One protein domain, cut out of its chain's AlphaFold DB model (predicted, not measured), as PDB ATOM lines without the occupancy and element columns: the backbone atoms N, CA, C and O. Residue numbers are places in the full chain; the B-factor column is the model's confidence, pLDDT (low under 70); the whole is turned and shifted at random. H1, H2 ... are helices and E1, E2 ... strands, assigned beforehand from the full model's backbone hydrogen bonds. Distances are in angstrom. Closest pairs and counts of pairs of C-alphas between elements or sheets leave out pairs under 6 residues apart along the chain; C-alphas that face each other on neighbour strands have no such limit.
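AT A GLANCE: This is residues 58 to 262 of the 267 residues of an uncharacterized protein of Acidihalobacter aeolianus (UniProt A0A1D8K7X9). What is the shape? A twisted sheet of seven strands, with E3 and E5 in its middle, has H1 over one face and H4 over the other. H6 packs crosswise on H4, and H7 comes back from H6's far end to the sheet. What makes it up? The printed part has 205 residues, with nine named helices and seven named strands in the order H1 E1 H2 H3 E2 E3 H4 E4 E5 H5 H6 H7 E6 E7 H8 H9, mixed in class. The branched sheet has parallel and antiparallel pairs; the whole is compact, with a radius of gyration of the C-alphas of 17.1 A and spans of 50 by 41 by 33 A.

HOW THE PARTS SIT: What does the first helix meet? H1, residues 58 to 73, is on the sheet; its closest C-alphas to E3, residues 124 to 133, are those of His 62 and Val 132, 5.9 A apart. How do strands pair? E1, 79 to 82, is antiparallel to E2, 115 to 121 (N 81 to O 116, 2.8 A); E2 and E3 form a hairpin (N 121 to O 124, 2.8 A). E5, 163 to 174, bends by 51 degrees at residue 166, with parallel E3 on one side (N 129 to O 167, 2.8 A), and on the other E4, 157 to 159, its hairpin partner (N 158 to O 163, 2.9 A), and parallel E6, 223 to 229 (N 172 to O 226, 2.8 A). E6 and E7, 239 to 244, form a hairpin (N 225 to O 243, 2.8 A). How do helices stand? H4, 139 to 154, the hub, has a height over the sheet of 9.3 A and touches residues 192 to 200 alone of H6, 186 to 204, at a steep tilt of 53 degrees, the same way, closest at the C-alphas of Cys 146 and Val 196, 5.1 A. H2, 83 to 87, H3, 104 to 109, H7, 209 to 221, H8, 245 to 248, and H9, 251 to 260, only graze the sheet, as H6 does; H5, 180 to 183, is on it. E5, H5 H6 H7 and E6 are a strand-helix-strand unit, two parallel neighbour strands with helices between.

IN THESE COORDINATES: Where are the ends? H1 begins at C-alpha 58 (35.066, -24.689, 90.434); H9 ends at C-alpha 260 (47.218, -21.306, 67.283). Which are long? E5 measures 32.9 A, E3 28.5 A, H6 26.6 A.

THE WHOLE: Is it unbroken? The printed part has no cut; the link H2 to H3 is long, 16 residues. Where is confidence low? Of the printed part, 45 residues are under 70, among them 94 to 110.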
ATOM      1  N   THR A  58      34.784 -24.089  91.751       51.47
ATOM      2  CA  THR A  58      35.066 -24.689  90.434       51.47
ATOM      3  C   THR A  58      33.934 -25.609  89.971       51.47
ATOM      4  O   THR A  58      33.714 -25.742  88.766       51.47
ATOM      5  N   THR A  59      33.179 -26.152  90.929       53.75
ATOM      6  CA  THR A  59      32.023 -27.032  90.755       53.75
ATOM      7  C   THR A  59      30.902 -26.419  89.912       53.75
ATOM      8  O   THR A  59      30.265 -27.144  89.163       53.75
ATOM      9  N   TRP A  60      30.676 -25.099  89.951       61.59
ATOM     10  CA  TRP A  60      29.508 -24.469  89.295       61.59
ATOM     11  C   TRP A  60      29.848 -23.658  88.045       61.59
ATOM     12  O   TRP A  60      28.959 -23.166  87.350       61.59
ATOM     13  N   ARG A  61      31.140 -23.503  87.741       71.25
ATOM     14  CA  ARG A  61      31.583 -22.653  86.632       71.25
ATOM     15  C   ARG A  61      31.293 -23.268  85.260       71.25
ATOM     16  O   ARG A  61      31.078 -22.503  84.333       71.25
ATOM     17  N   HIS A  62      31.230 -24.597  85.131       76.38
ATOM     18  CA  HIS A  62      30.798 -25.244  83.880       76.38
ATOM     19  C   HIS A  62      29.334 -24.902  83.551       76.38
ATOM     20  O   HIS A  62      29.060 -24.459  82.446       76.38
ATOM     21  N   ARG A  63      28.429 -24.952  84.543       77.69
ATOM     22  CA  ARG A  63      27.020 -24.541  84.380       77.69
ATOM     23  C   ARG A  63      26.869 -23.071  84.020       77.69
ATOM     24  O   ARG A  63      26.001 -22.699  83.239       77.69
ATOM     25  N   TRP A  64      27.712 -22.216  84.604       77.81
ATOM     26  CA  TRP A  64      27.739 -20.807  84.224       77.81
ATOM     27  C   TRP A  64      28.112 -20.653  82.737       77.81
ATOM     28  O   TRP A  64      27.353 -20.024  82.006       77.81
ATOM     29  N   ILE A  65      29.211 -21.284  82.298       81.56
ATOM     30  CA  ILE A  65      29.681 -21.246  80.900       81.56
ATOM     31  C   ILE A  65      28.602 -21.767  79.958       81.56
ATOM     32  O   ILE A  65      28.276 -21.089  78.993       81.56
ATOM     33  N   VAL A  66      28.027 -22.936  80.248       85.25
ATOM     34  CA  VAL A  66      27.069 -23.568  79.336       85.25
ATOM     35  C   VAL A  66      25.790 -22.745  79.200       85.25
ATOM     36  O   VAL A  66      25.278 -22.585  78.101       85.25
ATOM     37  N   ASN A  67      25.306 -22.139  80.287       83.62
ATOM     38  CA  ASN A  67      24.128 -21.276  80.225       83.62
ATOM     39  C   ASN A  67      24.397 -19.999  79.426       83.62
ATOM     40  O   ASN A  67      23.526 -19.562  78.686       83.62
ATOM     41  N   GLN A  68      25.584 -19.404  79.568       81.62
ATOM     42  CA  GLN A  68      25.959 -18.262  78.732       81.62
ATOM     43  C   GLN A  68      26.106 -18.679  77.267       81.62
ATOM     44  O   GLN A  68      25.646 -17.964  76.387       81.62
ATOM     45  N   TYR A  69      26.651 -19.868  77.009       87.44
ATOM     46  CA  TYR A  69      26.749 -20.410  75.659       87.44
ATOM     47  C   TYR A  69      25.364 -20.591  75.024       87.44
ATOM     48  O   TYR A  69      25.139 -20.160  73.900       87.44
ATOM     49  N   LEU A  70      24.400 -21.148  75.763       88.06
ATOM     50  CA  LEU A  70      23.014 -21.238  75.302       88.06
ATOM     51  C   LEU A  70      22.419 -19.858  74.998       88.06
ATOM     52  O   LEU A  70      21.753 -19.693  73.987       88.06
ATOM     53  N   ILE A  71      22.638 -18.873  75.867       83.69
ATOM     54  CA  ILE A  71      22.103 -17.518  75.679       83.69
ATOM     55  C   ILE A  71      22.656 -16.863  74.407       83.69
ATOM     56  O   ILE A  71      21.917 -16.161  73.725       83.69
ATOM     57  N   GLU A  72      23.944 -17.052  74.117       85.38
ATOM     58  CA  GLU A  72      24.628 -16.354  73.024       85.38
ATOM     59  C   GLU A  72      24.555 -17.073  71.677       85.38
ATOM     60  O   GLU A  72      24.572 -16.404  70.647       85.38
ATOM     61  N   TYR A  73      24.517 -18.408  71.676       89.88
ATOM     62  CA  TYR A  73      24.720 -19.209  70.462       89.88
ATOM     63  C   TYR A  73      23.554 -20.141  70.119       89.88
ATOM     64  O   TYR A  73      23.628 -20.809  69.092       89.88
ATOM     65  N   THR A  74      22.491 -20.216  70.933       90.94
ATOM     66  CA  THR A  74      21.293 -20.976  70.523       90.94
ATOM     67  C   THR A  74      20.624 -20.254  69.348       90.94
ATOM     68  O   THR A  74      20.361 -19.057  69.483       90.94
ATOM     69  N   PRO A  75      20.315 -20.945  68.235       91.75
ATOM     70  CA  PRO A  75      19.528 -20.371  67.141       91.75
ATOM     71  C   PRO A  75      18.163 -19.846  67.615       91.75
ATOM     72  O   PRO A  75      17.564 -20.412  68.529       91.75
ATOM     73  N   ASP A  76      17.653 -18.778  66.996       87.00
ATOM     74  CA  ASP A  76      16.419 -18.096  67.433       87.00
ATOM     75  C   ASP A  76      15.171 -19.006  67.435       87.00
ATOM     76  O   ASP A  76      14.243 -18.809  68.222       87.00
ATOM     77  N   ASP A  77      15.140 -20.002  66.555       89.25
ATOM     78  CA  ASP A  77      14.077 -20.996  66.398       89.25
ATOM     79  C   ASP A  77      14.333 -22.300  67.170       89.25
ATOM     80  O   ASP A  77      13.438 -23.148  67.289       89.25
ATOM     81  N   ALA A  78      15.514 -22.445  67.770       92.62
ATOM     82  CA  ALA A  78      15.860 -23.593  68.581       92.62
ATOM     83  C   ALA A  78      15.375 -23.433  70.029       92.62
ATOM     84  O   ALA A  78      15.395 -22.370  70.653       92.62
ATOM     85  N   ARG A  79      14.969 -24.556  70.625       91.75
ATOM     86  CA  ARG A  79      14.631 -24.626  72.048       91.75
ATOM     87  C   ARG A  79      15.825 -25.128  72.846       91.75
ATOM     88  O   ARG A  79      16.225 -26.275  72.677       91.75
ATOM     89  N   SER A  80      16.341 -24.306  73.755       91.44
ATOM     90  CA  SER A  80      17.438 -24.674  74.657       91.44
ATOM     91  C   SER A  80      16.961 -25.330  75.954       91.44
ATOM     92  O   SER A  80      15.850 -25.087  76.434       91.44
ATOM     93  N   TYR A  81      17.823 -26.175  76.522       88.25
ATOM     94  CA  TYR A  81      17.602 -26.869  77.788       88.25
ATOM     95  C   TYR A  81      18.898 -26.883  78.602       88.25
ATOM     96  O   TYR A  81      19.925 -27.397  78.151       88.25
ATOM     97  N   SER A  82      18.851 -26.350  79.826       84.75
ATOM     98  CA  SER A  82      19.991 -26.437  80.750       84.75
ATOM     99  C   SER A  82      20.144 -27.846  81.334       84.75
ATOM    100  O   SER A  82      19.194 -28.635  81.339       84.75
ATOM    101  N   GLU A  83      21.307 -28.147  81.930       80.75
ATOM    102  CA  GLU A  83      21.528 -29.377  82.712       80.75
ATOM    103  C   GLU A  83      20.378 -29.640  83.700       80.75
ATOM    104  O   GLU A  83      19.919 -30.768  83.863       80.75
ATOM    105  N   PHE A  84      19.858 -28.594  84.352       74.88
ATOM    106  CA  PHE A  84      18.732 -28.730  85.270       74.88
ATOM    107  C   PHE A  84      17.463 -29.203  84.568       74.88
ATOM    108  O   PHE A  84      16.779 -30.079  85.086       74.88
ATOM    109  N   GLU A  85      17.120 -28.639  83.415       78.50
ATOM    110  CA  GLU A  85      15.915 -29.014  82.666       78.50
ATOM    111  C   GLU A  85      16.023 -30.431  82.105       78.50
ATOM    112  O   GLU A  85      15.037 -31.172  82.118       78.50
ATOM    113  N   ILE A  86      17.234 -30.836  81.719       79.31
ATOM    114  CA  ILE A  86      17.563 -32.209  81.337       79.31
ATOM    115  C   ILE A  86      17.362 -33.157  82.526       79.31
ATOM    116  O   ILE A  86      16.657 -34.159  82.416       79.31
ATOM    117  N   LEU A  87      17.923 -32.826  83.691       73.94
ATOM    118  CA  LEU A  87      17.845 -33.666  84.889       73.94
ATOM    119  C   LEU A  87      16.456 -33.670  85.551       73.94
ATOM    120  O   LEU A  87      16.128 -34.613  86.266       73.94
ATOM    121  N   THR A  88      15.648 -32.624  85.347       67.75
ATOM    122  CA  THR A  88      14.293 -32.479  85.917       67.75
ATOM    123  C   THR A  88      13.173 -32.804  84.940       67.75
ATOM    124  O   THR A  88      12.019 -32.445  85.187       67.75
ATOM    125  N   TYR A  89      13.490 -33.540  83.874       63.91
ATOM    126  CA  TYR A  89      12.495 -34.162  82.999       63.91
ATOM    127  C   TYR A  89      11.656 -33.157  82.204       63.91
ATOM    128  O   TYR A  89      10.466 -33.362  81.968       63.91
ATOM    129  N   ARG A  90      12.276 -32.044  81.807       69.31
ATOM    130  CA  ARG A  90      11.659 -31.007  80.966       69.31
ATOM    131  C   ARG A  90      12.268 -30.938  79.565       69.31
ATOM    132  O   ARG A  90      11.905 -30.040  78.808       69.31
ATOM    133  N   SER A  91      13.186 -31.851  79.245       71.50
ATOM    134  CA  SER A  91      13.872 -31.951  77.957       71.50
ATOM    135  C   SER A  91      13.192 -32.964  77.016       71.50
ATOM    136  O   SER A  91      12.336 -33.731  77.461       71.50
ATOM    137  N   PRO A  92      13.542 -32.976  75.716       71.44
ATOM    138  CA  PRO A  92      12.942 -33.870  74.730       71.44
ATOM    139  C   PRO A  92      13.554 -35.280  74.758       71.44
ATOM    140  O   PRO A  92      13.208 -36.113  73.930       71.44
ATOM    141  N   LEU A  93      14.463 -35.556  75.697       72.25
ATOM    142  CA  LEU A  93      15.108 -36.856  75.831       72.25
ATOM    143  C   LEU A  93      14.143 -37.850  76.508       72.25
ATOM    144  O   LEU A  93      13.659 -37.563  77.608       72.25
ATOM    145  N   PRO A  94      13.858 -39.022  75.897       56.91
ATOM    146  CA  PRO A  94      12.887 -39.972  76.428       56.91
ATOM    147  C   PRO A  94      13.256 -40.457  77.826       56.91
ATOM    148  O   PRO A  94      14.374 -40.903  78.096       56.91
ATOM    149  N   ASN A  95      12.268 -40.417  78.710       53.12
ATOM    150  CA  ASN A  95      12.446 -40.628  80.141       53.12
ATOM    151  C   ASN A  95      11.939 -41.997  80.629       53.12
ATOM    152  O   ASN A  95      11.690 -42.182  81.818       53.12
ATOM    153  N   GLN A  96      11.722 -42.963  79.734       52.78
ATOM    154  CA  GLN A  96      11.213 -44.269  80.151       52.78
ATOM    155  C   GLN A  96      12.327 -45.089  80.792       52.78
ATOM    156  O   GLN A  96      13.141 -45.688  80.097       52.78
ATOM    157  N   THR A  97      12.356 -45.146  82.122       52.72
ATOM    158  CA  THR A  97      13.162 -46.122  82.853       52.72
ATOM    159  C   THR A  97      12.913 -47.504  82.255       52.72
ATOM    160  O   THR A  97      11.788 -48.002  82.252       52.72
ATOM    161  N   THR A  98      13.959 -48.138  81.731       52.28
ATOM    162  CA  THR A  98      13.864 -49.533  81.285       52.28
ATOM    163  C   THR A  98      13.443 -50.419  82.466       52.28
ATOM    164  O   THR A  98      13.646 -50.047  83.623       52.28
ATOM    165  N   ARG A  99      12.930 -51.637  82.219       43.28
ATOM    166  CA  ARG A  99      12.618 -52.631  83.280       43.28
ATOM    167  C   ARG A  99      13.769 -52.872  84.283       43.28
ATOM    168  O   ARG A  99      13.530 -53.412  85.354       43.28
ATOM    169  N   ARG A 100      15.004 -52.482  83.942       45.75
ATOM    170  CA  ARG A 100      16.214 -52.570  84.779       45.75
ATOM    171  C   ARG A 100      16.530 -51.288  85.572       45.75
ATOM    172  O   ARG A 100      17.588 -51.211  86.182       45.75
ATOM    173  N   GLY A 101      15.666 -50.271  85.543       43.66
ATOM    174  CA  GLY A 101      15.887 -48.993  86.231       43.66
ATOM    175  C   GLY A 101      16.892 -48.057  85.543       43.66
ATOM    176  O   GLY A 101      17.326 -47.080  86.147       43.66
ATOM    177  N   VAL A 102      17.265 -48.324  84.284       45.53
ATOM    178  CA  VAL A 102      18.228 -47.504  83.529       45.53
ATOM    179  C   VAL A 102      17.484 -46.488  82.666       45.53
ATOM    180  O   VAL A 102      16.597 -46.874  81.902       45.53
ATOM    181  N   LEU A 103      17.849 -45.209  82.793       55.38
ATOM    182  CA  LEU A 103      17.353 -44.127  81.938       55.38
ATOM    183  C   LEU A 103      17.887 -44.314  80.504       55.38
ATOM    184  O   LEU A 103      19.106 -44.460  80.367       55.38
ATOM    185  N   PRO A 104      17.041 -44.241  79.457       52.34
ATOM    186  CA  PRO A 104      17.433 -44.436  78.062       52.34
ATOM    187  C   PRO A 104      18.640 -43.583  77.678       52.34
ATOM    188  O   PRO A 104      19.600 -44.095  77.119       52.34
ATOM    189  N   MET A 105      18.668 -42.323  78.120       57.94
ATOM    190  CA  MET A 105      19.789 -41.393  77.926       57.94
ATOM    191  C   MET A 105      21.133 -41.941  78.442       57.94
ATOM    192  O   MET A 105      22.143 -41.868  77.748       57.94
ATOM    193  N   ARG A 106      21.155 -42.548  79.637       54.44
ATOM    194  CA  ARG A 106      22.377 -43.134  80.213       54.44
ATOM    195  C   ARG A 106      22.774 -44.434  79.519       54.44
ATOM    196  O   ARG A 106      23.963 -44.722  79.445       54.44
ATOM    197  N   SER A 107      21.803 -45.212  79.035       53.12
ATOM    198  CA  SER A 107      22.077 -46.438  78.275       53.12
ATOM    199  C   SER A 107      22.497 -46.185  76.830       53.12
ATOM    200  O   SER A 107      23.215 -47.009  76.281       53.12
ATOM    201  N   TRP A 108      22.047 -45.085  76.222       57.56
ATOM    202  CA  TRP A 108      22.261 -44.805  74.803       57.56
ATOM    203  C   TRP A 108      23.512 -43.955  74.565       57.56
ATOM    204  O   TRP A 108      24.298 -44.256  73.678       57.56
ATOM    205  N   LEU A 109      23.750 -42.950  75.415       62.78
ATOM    206  CA  LEU A 109      24.833 -41.973  75.237       62.78
ATOM    207  C   LEU A 109      25.912 -42.058  76.325       62.78
ATOM    208  O   LEU A 109      26.900 -41.332  76.283       62.78
ATOM    209  N   GLY A 110      25.733 -42.921  77.335       66.88
ATOM    210  CA  GLY A 110      26.706 -43.153  78.414       66.88
ATOM    211  C   GLY A 110      26.948 -41.959  79.351       66.88
ATOM    212  O   GLY A 110      27.611 -42.108  80.380       66.88
ATOM    213  N   LYS A 111      26.393 -40.790  79.021       76.94
ATOM    214  CA  LYS A 111      26.663 -39.481  79.618       76.94
ATOM    215  C   LYS A 111      25.393 -38.617  79.577       76.94
ATOM    216  O   LYS A 111      24.476 -38.902  78.814       76.94
ATOM    217  N   THR A 112      25.323 -37.596  80.425       80.19
ATOM    218  CA  THR A 112      24.293 -36.542  80.384       80.19
ATOM    219  C   THR A 112      24.939 -35.278  79.811       80.19
ATOM    220  O   THR A 112      26.062 -34.994  80.233       80.19
ATOM    221  N   PRO A 113      24.283 -34.531  78.904       85.50
ATOM    222  CA  PRO A 113      24.839 -33.282  78.389       85.50
ATOM    223  C   PRO A 113      24.918 -32.214  79.479       85.50
ATOM    224  O   PRO A 113      24.031 -32.145  80.335       85.50
ATOM    225  N   ASP A 114      25.915 -31.330  79.395       86.50
ATOM    226  CA  ASP A 114      25.929 -30.100  80.197       86.50
ATOM    227  C   ASP A 114      24.782 -29.159  79.760       86.50
ATOM    228  O   ASP A 114      24.169 -28.476  80.584       86.50
ATOM    229  N   ALA A 115      24.458 -29.147  78.464       89.62
ATOM    230  CA  ALA A 115      23.246 -28.554  77.906       89.62
ATOM    231  C   ALA A 115      22.915 -29.167  76.540       89.62
ATOM    232  O   ALA A 115      23.719 -29.886  75.951       89.62
ATOM    233  N   LEU A 116      21.734 -28.857  76.018       92.19
ATOM    234  CA  LEU A 116      21.386 -29.152  74.632       92.19
ATOM    235  C   LEU A 116      20.422 -28.094  74.099       92.19
ATOM    236  O   LEU A 116      19.719 -27.445  74.879       92.19
ATOM    237  N   TRP A 117      20.330 -27.973  72.783       94.06
ATOM    238  CA  TRP A 117      19.171 -27.359  72.142       94.06
ATOM    239  C   TRP A 117      18.582 -28.296  71.101       94.06
ATOM    240  O   TRP A 117      19.194 -29.294  70.718       94.06
ATOM    241  N   THR A 118      17.361 -27.990  70.685       92.94
ATOM    242  CA  THR A 118      16.689 -28.732  69.630       92.94
ATOM    243  C   THR A 118      16.019 -27.830  68.624       92.94
ATOM    244  O   THR A 118      15.333 -26.891  69.030       92.94
ATOM    245  N   GLU A 119      16.103 -28.214  67.361       93.50
ATOM    246  CA  GLU A 119      15.434 -27.570  66.236       93.50
ATOM    247  C   GLU A 119      14.413 -28.536  65.622       93.50
ATOM    248  O   GLU A 119      14.612 -29.755  65.603       93.50
ATOM    249  N   GLN A 120      13.271 -28.015  65.176       90.62
ATOM    250  CA  GLN A 120      12.242 -28.830  64.538       90.62
ATOM    251  C   GLN A 120      12.475 -28.852  63.024       90.62
ATOM    252  O   GLN A 120      12.296 -27.836  62.363       90.62
ATOM    253  N   HIS A 121      12.776 -30.025  62.468       87.88
ATOM    254  CA  HIS A 121      12.993 -30.220  61.038       87.88
ATOM    255  C   HIS A 121      11.976 -31.224  60.472       87.88
ATOM    256  O   HIS A 121      12.151 -32.445  60.508       87.88
ATOM    257  N   GLY A 122      10.844 -30.705  59.984       87.38
ATOM    258  CA  GLY A 122       9.718 -31.535  59.550       87.38
ATOM    259  C   GLY A 122       9.130 -32.336  60.716       87.38
ATOM    260  O   GLY A 122       8.719 -31.758  61.721       87.38
ATOM    261  N   THR A 123       9.085 -33.665  60.595       83.38
ATOM    262  CA  THR A 123       8.647 -34.568  61.677       83.38
ATOM    263  C   THR A 123       9.764 -34.920  62.659       83.38
ATOM    264  O   THR A 123       9.477 -35.440  63.734       83.38
ATOM    265  N   LEU A 124      11.019 -34.638  62.305       85.50
ATOM    266  CA  LEU A 124      12.192 -34.924  63.122       85.50
ATOM    267  C   LEU A 124      12.541 -33.723  63.994       85.50
ATOM    268  O   LEU A 124      12.354 -32.567  63.613       85.50
ATOM    269  N   ARG A 125      13.076 -34.001  65.178       88.38
ATOM    270  CA  ARG A 125      13.719 -33.001  66.020       88.38
ATOM    271  C   ARG A 125      15.219 -33.251  66.017       88.38
ATOM    272  O   ARG A 125      15.665 -34.304  66.472       88.38
ATOM    273  N   LEU A 126      15.974 -32.283  65.519       91.75
ATOM    274  CA  LEU A 126      17.430 -32.305  65.551       91.75
ATOM    275  C   LEU A 126      17.896 -31.848  66.928       91.75
ATOM    276  O   LEU A 126      17.314 -30.935  67.519       91.75
ATOM    277  N   LEU A 127      18.899 -32.525  67.471       91.50
ATOM    278  CA  LEU A 127      19.473 -32.254  68.778       91.50
ATOM    279  C   LEU A 127      20.938 -31.880  68.622       91.50
ATOM    280  O   LEU A 127      21.729 -32.680  68.130       91.50
ATOM    281  N   THR A 128      21.306 -30.724  69.165       94.44
ATOM    282  CA  THR A 128      22.710 -30.362  69.355       94.44
ATOM    283  C   THR A 128      23.091 -30.585  70.809       94.44
ATOM    284  O   THR A 128      22.500 -30.017  71.734       94.44
ATOM    285  N   TRP A 129      24.085 -31.441  71.012       93.06
ATOM    286  CA  TRP A 129      24.667 -31.744  72.312       93.06
ATOM    287  C   TRP A 129      25.725 -30.710  72.671       93.06
ATOM    288  O   TRP A 129      26.593 -30.427  71.857       93.06
ATOM    289  N   ILE A 130      25.737 -30.201  73.902       93.38
ATOM    290  CA  ILE A 130      26.732 -29.215  74.337       93.38
ATOM    291  C   ILE A 130      27.442 -29.728  75.584       93.38
ATOM    292  O   ILE A 130      26.815 -30.059  76.594       93.38
ATOM    293  N   GLU A 131      28.768 -29.753  75.524       91.38
ATOM    294  CA  GLU A 131      29.638 -30.139  76.628       91.38
ATOM    295  C   GLU A 131      30.663 -29.035  76.887       91.38
ATOM    296  O   GLU A 131      31.391 -28.615  75.987       91.38
ATOM    297  N   VAL A 132      30.755 -28.569  78.135       88.44
ATOM    298  CA  VAL A 132      31.809 -27.641  78.540       88.44
ATOM    299  C   VAL A 132      33.006 -28.437  79.034       88.44
ATOM    300  O   VAL A 132      32.993 -29.091  80.088       88.44
ATOM    301  N   GLU A 133      34.097 -28.300  78.297       81.19
ATOM    302  CA  GLU A 133      35.352 -28.955  78.593       81.19
ATOM    303  C   GLU A 133      36.175 -28.115  79.565       81.19
ATOM    304  O   GLU A 133      36.692 -27.031  79.275       81.19
ATOM    305  N   ARG A 134      36.300 -28.648  80.781       66.94
ATOM    306  CA  ARG A 134      37.222 -28.147  81.794       66.94
ATOM    307  C   ARG A 134      38.215 -29.234  82.149       66.94
ATOM    308  O   ARG A 134      37.866 -30.242  82.760       66.94
ATOM    309  N   THR A 135      39.468 -28.952  81.810       50.34
ATOM    310  CA  THR A 135      40.658 -29.243  82.617       50.34
ATOM    311  C   THR A 135      40.314 -29.862  83.991       50.34
ATOM    312  O   THR A 135      39.924 -29.145  84.913       50.34
ATOM    313  N   ARG A 136      40.505 -31.190  84.128       47.41
ATOM    314  CA  ARG A 136      40.349 -32.058  85.333       47.41
ATOM    315  C   ARG A 136      39.057 -32.888  85.504       47.41
ATOM    316  O   ARG A 136      38.791 -33.334  86.623       47.41
ATOM    317  N   LYS A 137      38.285 -33.181  84.454       57.56
ATOM    318  CA  LYS A 137      37.330 -34.314  84.497       57.56
ATOM    319  C   LYS A 137      38.103 -35.653  84.593       57.56
ATOM    320  O   LYS A 137      39.268 -35.731  84.195       57.56
ATOM    321  N   ARG A 138      37.525 -36.679  85.233       64.06
ATOM    322  CA  ARG A 138      38.209 -37.970  85.485       64.06
ATOM    323  C   ARG A 138      38.523 -38.648  84.148       64.06
ATOM    324  O   ARG A 138      37.822 -38.425  83.169       64.06
ATOM    325  N   SER A 139      39.523 -39.530  84.094       70.06
ATOM    326  CA  SER A 139      39.821 -40.302  82.872       70.06
ATOM    327  C   SER A 139      38.609 -41.093  82.352       70.06
ATOM    328  O   SER A 139      38.466 -41.274  81.144       70.06
ATOM    329  N   SER A 140      37.704 -41.502  83.249       77.75
ATOM    330  CA  SER A 140      36.410 -42.109  82.912       77.75
ATOM    331  C   SER A 140      35.522 -41.212  82.052       77.75
ATOM    332  O   SER A 140      34.832 -41.711  81.168       77.75
ATOM    333  N   ASP A 141      35.554 -39.901  82.282       80.00
ATOM    334  CA  ASP A 141      34.654 -38.942  81.642       80.00
ATOM    335  C   ASP A 141      35.083 -38.695  80.193       80.00
ATOM    336  O   ASP A 141      34.236 -38.634  79.304       80.00
ATOM    337  N   LEU A 142      36.398 -38.645  79.940       85.88
ATOM    338  CA  LEU A 142      36.949 -38.617  78.583       85.88
ATOM    339  C   LEU A 142      36.572 -39.890  77.818       85.88
ATOM    340  O   LEU A 142      36.168 -39.825  76.663       85.88
ATOM    341  N   GLY A 143      36.664 -41.054  78.468       86.56
ATOM    342  CA  GLY A 143      36.259 -42.324  77.865       86.56
ATOM    343  C   GLY A 143      34.779 -42.356  77.471       86.56
ATOM    344  O   GLY A 143      34.460 -42.874  76.403       86.56
ATOM    345  N   GLN A 144      33.901 -41.788  78.307       85.75
ATOM    346  CA  GLN A 144      32.470 -41.632  78.020       85.75
ATOM    347  C   GLN A 144      32.207 -40.620  76.904       85.75
ATOM    348  O   GLN A 144      31.354 -40.870  76.065       85.75
ATOM    349  N   LEU A 145      32.943 -39.507  76.866       88.50
ATOM    350  CA  LEU A 145      32.820 -38.518  75.796       88.50
ATOM    351  C   LEU A 145      33.242 -39.098  74.440       88.50
ATOM    352  O   LEU A 145      32.529 -38.935  73.458       88.50
ATOM    353  N   CYS A 146      34.363 -39.819  74.382       90.12
ATOM    354  CA  CYS A 146      34.791 -40.487  73.153       90.12
ATOM    355  C   CYS A 146      33.789 -41.564  72.710       90.12
ATOM    356  O   CYS A 146      33.579 -41.740  71.516       90.12
ATOM    357  N   GLU A 147      33.180 -42.281  73.660       87.31
ATOM    358  CA  GLU A 147      32.118 -43.246  73.366       87.31
ATOM    359  C   GLU A 147      30.872 -42.554  72.805       87.31
ATOM    360  O   GLU A 147      30.359 -42.988  71.784       87.31
ATOM    361  N   LEU A 148      30.430 -41.455  73.423       87.81
ATOM    362  CA  LEU A 148      29.339 -40.614  72.930       87.81
ATOM    363  C   LEU A 148      29.610 -40.132  71.504       87.81
ATOM    364  O   LEU A 148      28.751 -40.285  70.648       87.81
ATOM    365  N   ILE A 149      30.793 -39.568  71.251       90.38
ATOM    366  CA  ILE A 149      31.151 -39.049  69.929       90.38
ATOM    367  C   ILE A 149      31.074 -40.165  68.894       90.38
ATOM    368  O   ILE A 149      30.393 -40.004  67.896       90.38
ATOM    369  N   VAL A 150      31.722 -41.307  69.132       88.50
ATOM    370  CA  VAL A 150      31.775 -42.373  68.124       88.50
ATOM    371  C   VAL A 150      30.439 -43.101  67.993       88.50
ATOM    372  O   VAL A 150      29.956 -43.301  66.888       88.50
ATOM    373  N   SER A 151      29.813 -43.513  69.091       84.06
ATOM    374  CA  SER A 151      28.557 -44.266  69.020       84.06
ATOM    375  C   SER A 151      27.369 -43.382  68.643       84.06
ATOM    376  O   SER A 151      26.502 -43.842  67.905       84.06
ATOM    377  N   GLY A 152      27.337 -42.134  69.116       83.25
ATOM    378  CA  GLY A 152      26.257 -41.187  68.854       83.25
ATOM    379  C   GLY A 152      26.247 -40.677  67.418       83.25
ATOM    380  O   GLY A 152      25.176 -40.596  66.832       83.25
ATOM    381  N   THR A 153      27.403 -40.391  66.813       84.69
ATOM    382  CA  THR A 153      27.418 -39.955  65.406       84.69
ATOM    383  C   THR A 153      27.222 -41.122  64.435       84.69
ATOM    384  O   THR A 153      26.591 -40.955  63.400       84.69
ATOM    385  N   PHE A 154      27.668 -42.340  64.780       80.62
ATOM    386  CA  PHE A 154      27.403 -43.530  63.956       80.62
ATOM    387  C   PHE A 154      25.944 -43.998  64.022       80.62
ATOM    388  O   PHE A 154      25.450 -44.594  63.072       80.62
ATOM    389  N   ASN A 155      25.265 -43.765  65.145       80.50
ATOM    390  CA  ASN A 155      23.861 -44.099  65.339       80.50
ATOM    391  C   ASN A 155      23.146 -42.870  65.914       80.50
ATOM    392  O   ASN A 155      23.018 -42.785  67.133       80.50
ATOM    393  N   PRO A 156      22.676 -41.930  65.077       80.94
ATOM    394  CA  PRO A 156      22.163 -40.651  65.566       80.94
ATOM    395  C   PRO A 156      20.697 -40.694  66.038       80.94
ATOM    396  O   PRO A 156      20.271 -39.818  66.784       80.94
ATOM    397  N   ILE A 157      19.911 -41.724  65.693       80.00
ATOM    398  CA  ILE A 157      18.468 -41.814  66.021       80.00
ATOM    399  C   ILE A 157      18.210 -42.208  67.489       80.00
ATOM    400  O   ILE A 157      18.136 -43.392  67.814       80.00
ATOM    401  N   ILE A 158      17.997 -41.225  68.367       72.56
ATOM    402  CA  ILE A 158      17.865 -41.404  69.827       72.56
ATOM    403  C   ILE A 158      16.535 -42.049  70.231       72.56
ATOM    404  O   ILE A 158      16.482 -42.863  71.157       72.56
ATOM    405  N   ALA A 159      15.439 -41.653  69.586       65.12
ATOM    406  CA  ALA A 159      14.091 -41.998  70.028       65.12
ATOM    407  C   ALA A 159      13.174 -42.256  68.836       65.12
ATOM    408  O   ALA A 159      12.660 -41.299  68.278       65.12
ATOM    409  N   HIS A 160      12.998 -43.527  68.447       63.84
ATOM    410  CA  HIS A 160      11.998 -44.008  67.470       63.84
ATOM    411  C   HIS A 160      11.653 -43.030  66.322       63.84
ATOM    412  O   HIS A 160      10.483 -42.826  66.024       63.84
ATOM    413  N   SER A 161      12.667 -42.436  65.678       60.25
ATOM    414  CA  SER A 161      12.500 -41.496  64.554       60.25
ATOM    415  C   SER A 161      11.823 -40.152  64.879       60.25
ATOM    416  O   SER A 161      11.289 -39.507  63.985       60.25
ATOM    417  N   GLU A 162      11.866 -39.700  66.134       75.75
ATOM    418  CA  GLU A 162      11.405 -38.369  66.566       75.75
ATOM    419  C   GLU A 162      12.555 -37.446  66.986       75.75
ATOM    420  O   GLU A 162      12.410 -36.225  66.943       75.75
ATOM    421  N   LEU A 163      13.693 -38.014  67.401       83.06
ATOM    422  CA  LEU A 163      14.850 -37.265  67.887       83.06
ATOM    423  C   LEU A 163      16.144 -37.825  67.299       83.06
ATOM    424  O   LEU A 163      16.425 -39.018  67.453       83.06
ATOM    425  N   GLU A 164      16.934 -36.954  66.687       87.44
ATOM    426  CA  GLU A 164      18.204 -37.283  66.046       87.44
ATOM    427  C   GLU A 164      19.324 -36.408  66.614       87.44
ATOM    428  O   GLU A 164      19.154 -35.198  66.754       87.44
ATOM    429  N   LEU A 165      20.453 -37.017  66.980       89.31
ATOM    430  CA  LEU A 165      21.674 -36.287  67.300       89.31
ATOM    431  C   LEU A 165      22.247 -35.708  66.007       89.31
ATOM    432  O   LEU A 165      22.709 -36.455  65.147       89.31
ATOM    433  N   ASP A 166      22.233 -34.388  65.909       92.44
ATOM    434  CA  ASP A 166      22.724 -33.669  64.742       92.44
ATOM    435  C   ASP A 166      24.169 -33.218  64.949       92.44
ATOM    436  O   ASP A 166      25.060 -33.643  64.223       92.44
ATOM    437  N   GLU A 167      24.432 -32.463  66.018       94.62
ATOM    438  CA  GLU A 167      25.754 -31.896  66.292       94.62
ATOM    439  C   GLU A 167      26.214 -32.124  67.737       94.62
ATOM    440  O   GLU A 167      25.417 -32.290  68.665       94.62
ATOM    441  N   ILE A 168      27.533 -32.086  67.946       94.75
ATOM    442  CA  ILE A 168      28.152 -32.072  69.277       94.75
ATOM    443  C   ILE A 168      29.080 -30.866  69.385       94.75
ATOM    444  O   ILE A 168      30.107 -30.800  68.718       94.75
ATOM    445  N   HIS A 169      28.763 -29.937  70.277       96.00
ATOM    446  CA  HIS A 169      29.556 -28.754  70.578       96.00
ATOM    447  C   HIS A 169      30.401 -28.982  71.833       96.00
ATOM    448  O   HIS A 169      29.887 -29.127  72.945       96.00
ATOM    449  N   LEU A 170      31.718 -28.975  71.658       94.81
ATOM    450  CA  LEU A 170      32.713 -29.070  72.716       94.81
ATOM    451  C   LEU A 170      33.279 -27.679  72.999       94.81
ATOM    452  O   LEU A 170      34.017 -27.099  72.200       94.81
ATOM    453  N   VAL A 171      32.925 -27.133  74.157       93.19
ATOM    454  CA  VAL A 171      33.190 -25.745  74.535       93.19
ATOM    455  C   VAL A 171      34.364 -25.696  75.509       93.19
ATOM    456  O   VAL A 171      34.229 -25.983  76.698       93.19
ATOM    457  N   TYR A 172      35.526 -25.284  75.016       91.50
ATOM    458  CA  TYR A 172      36.715 -25.001  75.812       91.50
ATOM    459  C   TYR A 172      36.753 -23.531  76.208       91.50
ATOM    460  O   TYR A 172      36.253 -22.657  75.501       91.50
ATOM    461  N   VAL A 173      37.395 -23.231  77.335       87.81
ATOM    462  CA  VAL A 173      37.478 -21.861  77.843       87.81
ATOM    463  C   VAL A 173      38.892 -21.465  78.228       87.81
ATOM    464  O   VAL A 173      39.615 -22.242  78.850       87.81
ATOM    465  N   TRP A 174      39.248 -20.218  77.933       87.00
ATOM    466  CA  TRP A 174      40.491 -19.590  78.369       87.00
ATOM    467  C   TRP A 174      40.229 -18.185  78.913       87.00
ATOM    468  O   TRP A 174      39.152 -17.620  78.740       87.00
ATOM    469  N   ASP A 175      41.212 -17.630  79.613       84.25
ATOM    470  CA  ASP A 175      41.148 -16.282  80.176       84.25
ATOM    471  C   ASP A 175      42.265 -15.439  79.557       84.25
ATOM    472  O   ASP A 175      43.446 -15.709  79.791       84.25
ATOM    473  N   ARG A 176      41.915 -14.399  78.789       83.06
ATOM    474  CA  ARG A 176      42.906 -13.501  78.169       83.06
ATOM    475  C   ARG A 176      43.799 -12.786  79.188       83.06
ATOM    476  O   ARG A 176      44.928 -12.437  78.856       83.06
ATOM    477  N   GLN A 177      43.351 -12.597  80.433       82.19
ATOM    478  CA  GLN A 177      44.208 -12.068  81.507       82.19
ATOM    479  C   GLN A 177      45.195 -13.110  82.044       82.19
ATOM    480  O   GLN A 177      46.148 -12.770  82.744       82.19
ATOM    481  N   LYS A 178      44.998 -14.384  81.694       83.31
ATOM    482  CA  LYS A 178      45.901 -15.500  81.981       83.31
ATOM    483  C   LYS A 178      46.222 -16.246  80.680       83.31
ATOM    484  O   LYS A 178      45.833 -17.408  80.554       83.31
ATOM    485  N   PRO A 179      46.974 -15.643  79.737       84.19
ATOM    486  CA  PRO A 179      47.189 -16.203  78.398       84.19
ATOM    487  C   PRO A 179      47.718 -17.640  78.384       84.19
ATOM    488  O   PRO A 179      47.389 -18.409  77.490       84.19
ATOM    489  N   LYS A 180      48.475 -18.039  79.414       85.00
ATOM    490  CA  LYS A 180      48.946 -19.421  79.594       85.00
ATOM    491  C   LYS A 180      47.822 -20.468  79.612       85.00
ATOM    492  O   LYS A 180      48.046 -21.593  79.190       85.00
ATOM    493  N   THR A 181      46.613 -20.089  80.036       85.69
ATOM    494  CA  THR A 181      45.440 -20.981  80.054       85.69
ATOM    495  C   THR A 181      44.965 -21.371  78.654       85.69
ATOM    496  O   THR A 181      44.324 -22.404  78.512       85.69
ATOM    497  N   LEU A 182      45.320 -20.604  77.614       89.38
ATOM    498  CA  LEU A 182      45.045 -20.974  76.223       89.38
ATOM    499  C   LEU A 182      45.869 -22.196  75.795       89.38
ATOM    500  O   LEU A 182      45.331 -23.129  75.207       89.38
ATOM    501  N   ALA A 183      47.156 -22.227  76.153       90.44
ATOM    502  CA  ALA A 183      48.045 -23.343  75.834       90.44
ATOM    503  C   ALA A 183      47.657 -24.633  76.584       90.44
ATOM    504  O   ALA A 183      47.873 -25.733  76.078       90.44
ATOM    505  N   GLU A 184      47.023 -24.509  77.757       89.50
ATOM    506  CA  GLU A 184      46.498 -25.639  78.542       89.50
ATOM    507  C   GLU A 184      45.341 -26.384  77.845       89.50
ATOM    508  O   GLU A 184      45.035 -27.516  78.222       89.50
ATOM    509  N   ILE A 185      44.712 -25.793  76.820       90.88
ATOM    510  CA  ILE A 185      43.636 -26.434  76.046       90.88
ATOM    511  C   ILE A 185      44.191 -27.508  75.103       90.88
ATOM    512  O   ILE A 185      43.557 -28.547  74.918       90.88
ATOM    513  N   PHE A 186      45.385 -27.306  74.532       93.81
ATOM    514  CA  PHE A 186      45.924 -28.217  73.518       93.81
ATOM    515  C   PHE A 186      46.059 -29.674  74.007       93.81
ATOM    516  O   PHE A 186      45.576 -30.565  73.306       93.81
ATOM    517  N   PRO A 187      46.618 -29.961  75.202       91.44
ATOM    518  CA  PRO A 187      46.671 -31.329  75.720       91.44
ATOM    519  C   PRO A 187      45.295 -31.996  75.857       91.44
ATOM    520  O   PRO A 187      45.196 -33.212  75.705       91.44
ATOM    521  N   LEU A 188      44.231 -31.226  76.121       91.00
ATOM    522  CA  LEU A 188      42.869 -31.760  76.207       91.00
ATOM    523  C   LEU A 188      42.341 -32.166  74.832       91.00
ATOM    524  O   LEU A 188      41.839 -33.276  74.680       91.00
ATOM    525  N   ILE A 189      42.502 -31.295  73.832       93.38
ATOM    526  CA  ILE A 189      42.128 -31.588  72.441       93.38
ATOM    527  C   ILE A 189      42.919 -32.798  71.932       93.38
ATOM    528  O   ILE A 189      42.353 -33.711  71.339       93.38
ATOM    529  N   GLN A 190      44.221 -32.858  72.218       93.88
ATOM    530  CA  GLN A 190      45.059 -33.988  71.823       93.88
ATOM    531  C   GLN A 190      44.602 -35.301  72.479       93.88
ATOM    532  O   GLN A 190      44.531 -36.334  71.810       93.88
ATOM    533  N   ALA A 191      44.272 -35.277  73.774       92.31
ATOM    534  CA  ALA A 191      43.749 -36.443  74.482       92.31
ATOM    535  C   ALA A 191      42.397 -36.904  73.912       92.31
ATOM    536  O   ALA A 191      42.199 -38.107  73.734       92.31
ATOM    537  N   LEU A 192      41.507 -35.964  73.579       92.88
ATOM    538  CA  LEU A 192      40.237 -36.233  72.907       92.88
ATOM    539  C   LEU A 192      40.447 -36.908  71.553       92.88
ATOM    540  O   LEU A 192      39.933 -38.002  71.345       92.88
ATOM    541  N   VAL A 193      41.246 -36.311  70.663       93.56
ATOM    542  CA  VAL A 193      41.512 -36.863  69.324       93.56
ATOM    543  C   VAL A 193      42.097 -38.271  69.418       93.56
ATOM    544  O   VAL A 193      41.650 -39.180  68.720       93.56
ATOM    545  N   ASN A 194      43.053 -38.499  70.321       92.81
ATOM    546  CA  ASN A 194      43.620 -39.831  70.534       92.81
ATOM    547  C   ASN A 194      42.579 -40.830  71.064       92.81
ATOM    548  O   ASN A 194      42.557 -41.986  70.638       92.81
ATOM    549  N   GLY A 195      41.713 -40.394  71.980       92.06
ATOM    550  CA  GLY A 195      40.624 -41.206  72.508       92.06
ATOM    551  C   GLY A 195      39.600 -41.581  71.436       92.06
ATOM    552  O   GLY A 195      39.234 -42.750  71.336       92.06
ATOM    553  N   VAL A 196      39.198 -40.625  70.599       91.88
ATOM    554  CA  VAL A 196      38.269 -40.837  69.481       91.88
ATOM    555  C   VAL A 196      38.881 -41.771  68.442       91.88
ATOM    556  O   VAL A 196      38.259 -42.778  68.123       91.88
ATOM    557  N   ARG A 197      40.128 -41.545  67.998       90.62
ATOM    558  CA  ARG A 197      40.837 -42.465  67.082       90.62
ATOM    559  C   ARG A 197      40.840 -43.900  67.601       90.62
ATOM    560  O   ARG A 197      40.546 -44.829  66.857       90.62
ATOM    561  N   LYS A 198      41.136 -44.083  68.891       90.69
ATOM    562  CA  LYS A 198      41.119 -45.407  69.522       90.69
ATOM    563  C   LYS A 198      39.723 -46.039  69.482       90.69
ATOM    564  O   LYS A 198      39.619 -47.233  69.221       90.69
ATOM    565  N   ARG A 199      38.666 -45.267  69.752       89.00
ATOM    566  CA  ARG A 199      37.277 -45.750  69.715       89.00
ATOM    567  C   ARG A 199      36.800 -46.073  68.303       89.00
ATOM    568  O   ARG A 199      36.140 -47.088  68.124       89.00
ATOM    569  N   ILE A 200      37.180 -45.259  67.322       87.81
ATOM    570  CA  ILE A 200      36.913 -45.512  65.905       87.81
ATOM    571  C   ILE A 200      37.570 -46.824  65.492       87.81
ATOM    572  O   ILE A 200      36.859 -47.717  65.058       87.81
ATOM    573  N   ALA A 201      38.874 -47.003  65.732       85.50
ATOM    574  CA  ALA A 201      39.570 -48.246  65.391       85.50
ATOM    575  C   ALA A 201      38.871 -49.486  65.982       85.50
ATOM    576  O   ALA A 201      38.586 -50.436  65.266       85.50
ATOM    577  N   GLN A 202      38.485 -49.427  67.263       86.94
ATOM    578  CA  GLN A 202      37.743 -50.507  67.929       86.94
ATOM    579  C   GLN A 202      36.382 -50.818  67.291       86.94
ATOM    580  O   GLN A 202      35.907 -51.946  67.393       86.94
ATOM    581  N   ARG A 203      35.721 -49.819  66.702       80.69
ATOM    582  CA  ARG A 203      34.393 -49.968  66.100       80.69
ATOM    583  C   ARG A 203      34.468 -50.358  64.628       80.69
ATOM    584  O   ARG A 203      33.633 -51.135  64.182       80.69
ATOM    585  N   LEU A 204      35.453 -49.842  63.897       79.19
ATOM    586  CA  LEU A 204      35.666 -50.122  62.478       79.19
ATOM    587  C   LEU A 204      36.285 -51.493  62.222       79.19
ATOM    588  O   LEU A 204      36.085 -52.024  61.140       79.19
ATOM    589  N   ASP A 205      36.919 -52.125  63.215       73.75
ATOM    590  CA  ASP A 205      37.277 -53.554  63.148       73.75
ATOM    591  C   ASP A 205      36.057 -54.465  62.845       73.75
ATOM    592  O   ASP A 205      36.223 -55.634  62.504       73.75
ATOM    593  N   LEU A 206      34.829 -53.938  62.955       66.88
ATOM    594  CA  LEU A 206      33.571 -54.617  62.630       66.88
ATOM    595  C   LEU A 206      33.065 -54.363  61.192       66.88
ATOM    596  O   LEU A 206      32.063 -54.968  60.811       66.88
ATOM    597  N   TYR A 207      33.707 -53.485  60.410       65.44
ATOM    598  CA  TYR A 207      33.259 -53.027  59.084       65.44
ATOM    599  C   TYR A 207      34.386 -53.106  58.031       65.44
ATOM    600  O   TYR A 207      35.568 -53.190  58.363       65.44
ATOM    601  N   GLU A 208      34.040 -53.068  56.740       67.00
ATOM    602  CA  GLU A 208      35.030 -52.933  55.659       67.00
ATOM    603  C   GLU A 208      35.702 -51.546  55.715       67.00
ATOM    604  O   GLU A 208      35.022 -50.527  55.846       67.00
ATOM    605  N   ARG A 209      37.042 -51.507  55.632       65.38
ATOM    606  CA  ARG A 209      37.859 -50.312  55.942       65.38
ATOM    607  C   ARG A 209      37.510 -49.072  55.114       65.38
ATOM    608  O   ARG A 209      37.451 -47.984  55.672       65.38
ATOM    609  N   ASP A 210      37.248 -49.234  53.822       63.16
ATOM    610  CA  ASP A 210      37.098 -48.086  52.918       63.16
ATOM    611  C   ASP A 210      35.752 -47.362  53.110       63.16
ATOM    612  O   ASP A 210      35.684 -46.138  53.064       63.16
ATOM    613  N   VAL A 211      34.681 -48.098  53.431       62.44
ATOM    614  CA  VAL A 211      33.363 -47.517  53.769       62.44
ATOM    615  C   VAL A 211      33.410 -46.798  55.119       62.44
ATOM    616  O   VAL A 211      32.682 -45.837  55.371       62.44
ATOM    617  N   ALA A 212      34.273 -47.280  56.002       64.25
ATOM    618  CA  ALA A 212      34.382 -46.822  57.366       64.25
ATOM    619  C   ALA A 212      35.113 -45.474  57.509       64.25
ATOM    620  O   ALA A 212      34.735 -44.676  58.372       64.25
ATOM    621  N   ASP A 213      36.108 -45.202  56.661       68.81
ATOM    622  CA  ASP A 213      36.902 -43.968  56.712       68.81
ATOM    623  C   ASP A 213      36.129 -42.749  56.174       68.81
ATOM    624  O   ASP A 213      36.090 -41.706  56.837       68.81
ATOM    625  N   ASP A 214      35.440 -42.886  55.037       73.19
ATOM    626  CA  ASP A 214      34.616 -41.808  54.466       73.19
ATOM    627  C   ASP A 214      33.416 -41.481  55.366       73.19
ATOM    628  O   ASP A 214      33.127 -40.312  55.640       73.19
ATOM    629  N   PHE A 215      32.757 -42.512  55.904       69.38
ATOM    630  CA  PHE A 215      31.656 -42.336  56.848       69.38
ATOM    631  C   PHE A 215      32.124 -41.664  58.148       69.38
ATOM    632  O   PHE A 215      31.467 -40.749  58.647       69.38
ATOM    633  N   ALA A 216      33.280 -42.064  58.690       73.19
ATOM    634  CA  ALA A 216      33.835 -41.429  59.882       73.19
ATOM    635  C   ALA A 216      34.183 -39.952  59.637       73.19
ATOM    636  O   ALA A 216      33.941 -39.125  60.513       73.19
ATOM    637  N   SER A 217      34.712 -39.603  58.462       79.38
ATOM    638  CA  SER A 217      35.042 -38.217  58.102       79.38
ATOM    639  C   SER A 217      33.809 -37.304  58.134       79.38
ATOM    640  O   SER A 217      33.835 -36.258  58.789       79.38
ATOM    641  N   ASP A 218      32.709 -37.733  57.504       83.19
ATOM    642  CA  ASP A 218      31.442 -36.988  57.476       83.19
ATOM    643  C   ASP A 218      30.846 -36.833  58.885       83.19
ATOM    644  O   ASP A 218      30.563 -35.726  59.349       83.19
ATOM    645  N   GLN A 219      30.775 -37.935  59.637       86.56
ATOM    646  CA  GLN A 219      30.205 -37.932  60.983       86.56
ATOM    647  C   GLN A 219      31.026 -37.121  61.997       86.56
ATOM    648  O   GLN A 219      30.467 -36.520  62.915       86.56
ATOM    649  N   LEU A 220      32.353 -37.059  61.854       90.81
ATOM    650  CA  LEU A 220      33.200 -36.223  62.713       90.81
ATOM    651  C   LEU A 220      33.138 -34.736  62.343       90.81
ATOM    652  O   LEU A 220      33.506 -33.896  63.169       90.81
ATOM    653  N   GLY A 221      32.656 -34.391  61.146       92.44
ATOM    654  CA  GLY A 221      32.369 -33.010  60.750       92.44
ATOM    655  C   GLY A 221      31.291 -32.354  61.620       92.44
ATOM    656  O   GLY A 221      31.347 -31.152  61.867       92.44
ATOM    657  N   LYS A 222      30.378 -33.156  62.178       93.50
ATOM    658  CA  LYS A 222      29.298 -32.728  63.084       93.50
ATOM    659  C   LYS A 222      29.752 -32.427  64.518       93.50
ATOM    660  O   LYS A 222      28.969 -31.971  65.351       93.50
ATOM    661  N   VAL A 223      31.018 -32.691  64.843       95.88
ATOM    662  CA  VAL A 223      31.579 -32.401  66.167       95.88
ATOM    663  C   VAL A 223      32.391 -31.115  66.095       95.88
ATOM    664  O   VAL A 223      33.477 -31.085  65.521       95.88
ATOM    665  N   GLN A 224      31.873 -30.056  66.703       96.56
ATOM    666  CA  GLN A 224      32.452 -28.719  66.698       96.56
ATOM    667  C   GLN A 224      33.216 -28.463  67.996       96.56
ATOM    668  O   GLN A 224      32.706 -28.691  69.090       96.56
ATOM    669  N   LEU A 225      34.443 -27.959  67.896       96.19
ATOM    670  CA  LEU A 225      35.253 -27.538  69.034       96.19
ATOM    671  C   LEU A 225      35.344 -26.018  69.027       96.19
ATOM    672  O   LEU A 225      35.898 -25.444  68.093       96.19
ATOM    673  N   SER A 226      34.865 -25.365  70.081       95.06
ATOM    674  CA  SER A 226      34.934 -23.909  70.234       95.06
ATOM    675  C   SER A 226      35.805 -23.534  71.428       95.06
ATOM    676  O   SER A 226      35.669 -24.099  72.510       95.06
ATOM    677  N   VAL A 227      36.683 -22.545  71.262       93.31
ATOM    678  CA  VAL A 227      37.491 -21.968  72.350       93.31
ATOM    679  C   VAL A 227      36.990 -20.568  72.658       93.31
ATOM    680  O   VAL A 227      37.085 -19.681  71.813       93.31
ATOM    681  N   LEU A 228      36.483 -20.354  73.870       90.69
ATOM    682  CA  LEU A 228      35.849 -19.104  74.280       90.69
ATOM    683  C   LEU A 228      36.717 -18.329  75.275       90.69
ATOM    684  O   LEU A 228      37.225 -18.902  76.244       90.69
ATOM    685  N   ASP A 229      36.853 -17.018  75.060       87.12
ATOM    686  CA  ASP A 229      37.438 -16.109  76.055       87.12
ATOM    687  C   ASP A 229      36.361 -15.737  77.074       87.12
ATOM    688  O   ASP A 229      35.353 -15.112  76.738       87.12
ATOM    689  N   ILE A 230      36.577 -16.121  78.327       77.06
ATOM    690  CA  ILE A 230      35.616 -15.865  79.406       77.06
ATOM    691  C   ILE A 230      35.985 -14.658  80.271       77.06
ATOM    692  O   ILE A 230      35.208 -14.291  81.144       77.06
ATOM    693  N   GLY A 231      37.160 -14.050  80.042       65.12
ATOM    694  CA  GLY A 231      37.667 -12.886  80.776       65.12
ATOM    695  C   GLY A 231      37.547 -12.941  82.316       65.12
ATOM    696  O   GLY A 231      37.260 -13.978  82.926       65.12
ATOM    697  N   PRO A 232      37.772 -11.803  82.997       56.56
ATOM    698  CA  PRO A 232      37.297 -11.578  84.357       56.56
ATOM    699  C   PRO A 232      35.797 -11.240  84.349       56.56
ATOM    700  O   PRO A 232      35.381 -10.239  83.770       56.56
ATOM    701  N   GLY A 233      34.991 -12.035  85.052       54.16
ATOM    702  CA  GLY A 233      33.560 -11.766  85.246       54.16
ATOM    703  C   GLY A 233      32.642 -12.806  84.594       54.16
ATOM    704  O   GLY A 233      33.120 -13.839  84.132       54.16
ATOM    705  N   PRO A 234      31.315 -12.587  84.634       56.69
ATOM    706  CA  PRO A 234      30.318 -13.525  84.140       56.69
ATOM    707  C   PRO A 234      29.940 -13.270  82.670       56.69
ATOM    708  O   PRO A 234      28.787 -13.501  82.318       56.69
ATOM    709  N   VAL A 235      30.883 -12.849  81.820       61.59
ATOM    710  CA  VAL A 235      30.622 -12.508  80.407       61.59
ATOM    711  C   VAL A 235      31.451 -13.395  79.489       61.59
ATOM    712  O   VAL A 235      32.676 -13.428  79.619       61.59
ATOM    713  N   LEU A 236      30.804 -14.095  78.555       70.88
ATOM    714  CA  LEU A 236      31.513 -14.688  77.425       70.88
ATOM    715  C   LEU A 236      31.822 -13.565  76.429       70.88
ATOM    716  O   LEU A 236      30.970 -12.755  76.086       70.88
ATOM    717  N   ARG A 237      33.083 -13.449  76.015       74.38
ATOM    718  CA  ARG A 237      33.519 -12.370  75.111       74.38
ATOM    719  C   ARG A 237      33.431 -12.756  73.638       74.38
ATOM    720  O   ARG A 237      33.571 -11.886  72.785       74.38
ATOM    721  N   GLY A 238      33.257 -14.044  73.354       82.44
ATOM    722  CA  GLY A 238      33.147 -14.587  72.005       82.44
ATOM    723  C   GLY A 238      33.957 -15.865  71.786       82.44
ATOM    724  O   GLY A 238      34.875 -16.201  72.550       82.44
ATOM    725  N   ILE A 239      33.638 -16.551  70.690       87.50
ATOM    726  CA  ILE A 239      34.432 -17.654  70.149       87.50
ATOM    727  C   ILE A 239      35.736 -17.081  69.580       87.50
ATOM    728  O   ILE A 239      35.739 -16.262  68.665       87.50
ATOM    729  N   THR A 240      36.865 -17.494  70.154       89.81
ATOM    730  CA  THR A 240      38.212 -17.121  69.696       89.81
ATOM    731  C   THR A 240      38.675 -18.026  68.557       89.81
ATOM    732  O   THR A 240      39.274 -17.555  67.594       89.81
ATOM    733  N   TYR A 241      38.404 -19.327  68.677       94.00
ATOM    734  CA  TYR A 241      38.745 -20.330  67.674       94.00
ATOM    735  C   TYR A 241      37.635 -21.365  67.560       94.00
ATOM    736  O   TYR A 241      36.999 -21.695  68.564       94.00
ATOM    737  N   GLN A 242      37.461 -21.899  66.354       95.31
ATOM    738  CA  GLN A 242      36.557 -23.000  66.068       95.31
ATOM    739  C   GLN A 242      37.204 -23.966  65.075       95.31
ATOM    740  O   GLN A 242      37.929 -23.524  64.180       95.31
ATOM    741  N   TRP A 243      36.951 -25.257  65.271       96.25
ATOM    742  CA  TRP A 243      37.389 -26.348  64.402       96.25
ATOM    743  C   TRP A 243      36.331 -27.446  64.377       96.25
ATOM    744  O   TRP A 243      35.693 -27.693  65.403       96.25
ATOM    745  N   SER A 244      36.211 -28.157  63.261       96.12
ATOM    746  CA  SER A 244      35.537 -29.458  63.256       96.12
ATOM    747  C   SER A 244      36.491 -30.541  63.764       96.12
ATOM    748  O   SER A 244      37.706 -30.457  63.573       96.12
ATOM    749  N   LEU A 245      35.979 -31.587  64.415       95.12
ATOM    750  CA  LEU A 245      36.820 -32.685  64.897       95.12
ATOM    751  C   LEU A 245      37.517 -33.397  63.735       95.12
ATOM    752  O   LEU A 245      38.671 -33.793  63.892       95.12
ATOM    753  N   ASN A 246      36.861 -33.492  62.574       94.06
ATOM    754  CA  ASN A 246      37.436 -34.070  61.361       94.06
ATOM    755  C   ASN A 246      38.761 -33.395  60.953       94.06
ATOM    756  O   ASN A 246      39.765 -34.074  60.737       94.06
ATOM    757  N   GLU A 247      38.825 -32.057  60.965       94.06
ATOM    758  CA  GLU A 247      40.065 -31.311  60.681       94.06
ATOM    759  C   GLU A 247      41.217 -31.734  61.602       94.06
ATOM    760  O   GLU A 247      42.382 -31.791  61.191       94.06
ATOM    761  N   LEU A 248      40.894 -32.067  62.853       94.12
ATOM    762  CA  LEU A 248      41.857 -32.417  63.893       94.12
ATOM    763  C   LEU A 248      42.286 -33.886  63.843       94.12
ATOM    764  O   LEU A 248      43.230 -34.275  64.534       94.12
ATOM    765  N   MET A 249      41.647 -34.711  63.009       91.56
ATOM    766  CA  MET A 249      41.994 -36.125  62.863       91.56
ATOM    767  C   MET A 249      43.310 -36.346  62.124       91.56
ATOM    768  O   MET A 249      43.864 -37.443  62.208       91.56
ATOM    769  N   SER A 250      43.881 -35.325  61.482       91.44
ATOM    770  CA  SER A 250      45.206 -35.391  60.856       91.44
ATOM    771  C   SER A 250      46.316 -34.855  61.773       91.44
ATOM    772  O   SER A 250      46.097 -34.013  62.647       91.44
ATOM    773  N   ALA A 251      47.556 -35.316  61.570       91.12
ATOM    774  CA  ALA A 251      48.717 -34.751  62.269       91.12
ATOM    775  C   ALA A 251      48.915 -33.260  61.936       91.12
ATOM    776  O   ALA A 251      49.290 -32.472  62.803       91.12
ATOM    777  N   HIS A 252      48.621 -32.871  60.692       94.31
ATOM    778  CA  HIS A 252      48.673 -31.483  60.251       94.31
ATOM    779  C   HIS A 252      47.665 -30.611  61.013       94.31
ATOM    780  O   HIS A 252      48.060 -29.594  61.581       94.31
ATOM    781  N   GLY A 253      46.404 -31.043  61.112       93.56
ATOM    782  CA  GLY A 253      45.361 -30.325  61.846       93.56
ATOM    783  C   GLY A 253      45.710 -30.112  63.317       93.56
ATOM    784  O   GLY A 253      45.636 -28.989  63.818       93.56
ATOM    785  N   LEU A 254      46.213 -31.151  63.997       93.88
ATOM    786  CA  LEU A 254      46.698 -31.016  65.376       93.88
ATOM    787  C   LEU A 254      47.848 -30.010  65.506       93.88
ATOM    788  O   LEU A 254      47.869 -29.241  66.466       93.88
ATOM    789  N   ASN A 255      48.789 -29.978  64.559       94.75
ATOM    790  CA  ASN A 255      49.888 -29.009  64.579       94.75
ATOM    791  C   ASN A 255      49.394 -27.571  64.359       94.75
ATOM    792  O   ASN A 255      49.869 -26.655  65.032       94.75
ATOM    793  N   VAL A 256      48.405 -27.364  63.482       95.00
ATOM    794  CA  VAL A 256      47.765 -26.052  63.291       95.00
ATOM    795  C   VAL A 256      47.117 -25.575  64.594       95.00
ATOM    796  O   VAL A 256      47.338 -24.433  65.005       95.00
ATOM    797  N   VAL A 257      46.373 -26.444  65.286       94.75
ATOM    798  CA  VAL A 257      45.776 -26.115  66.593       94.75
ATOM    799  C   VAL A 257      46.847 -25.818  67.634       94.75
ATOM    800  O   VAL A 257      46.752 -24.816  68.341       94.75
ATOM    801  N   ARG A 258      47.894 -26.646  67.713       95.19
ATOM    802  CA  ARG A 258      49.011 -26.458  68.646       95.19
ATOM    803  C   ARG A 258      49.643 -25.074  68.513       95.19
ATOM    804  O   ARG A 258      49.839 -24.390  69.520       95.19
ATOM    805  N   SER A 259      49.899 -24.662  67.273       94.12
ATOM    806  CA  SER A 259      50.479 -23.361  66.954       94.12
ATOM    807  C   SER A 259      49.535 -22.216  67.324       94.12
ATOM    808  O   SER A 259      49.937 -21.288  68.030       94.12
ATOM    809  N   ARG A 260      48.246 -22.315  66.953       94.38
ATOM    810  CA  ARG A 260      47.218 -21.306  67.283       94.38
ATOM    811  C   ARG A 260      47.011 -21.137  68.788       94.38
ATOM    812  O   ARG A 260      46.841 -20.016  69.254       94.38
ATOM    813  N   LEU A 261      47.070 -22.229  69.550       93.62
ATOM    814  CA  LEU A 261      46.950 -22.208  71.010       93.62
ATOM    815  C   LEU A 261      48.259 -21.821  71.722       93.62
ATOM    816  O   LEU A 261      48.285 -21.724  72.948       93.62
ATOM    817  N   GLY A 262      49.351 -21.588  70.984       91.19
ATOM    818  CA  GLY A 262      50.639 -21.178  71.542       91.19
ATOM    819  C   GLY A 262      51.376 -22.276  72.316       91.19
ATOM    820  O   GLY A 262      52.278 -21.964  73.090       91.19
TER     821      GLY A 262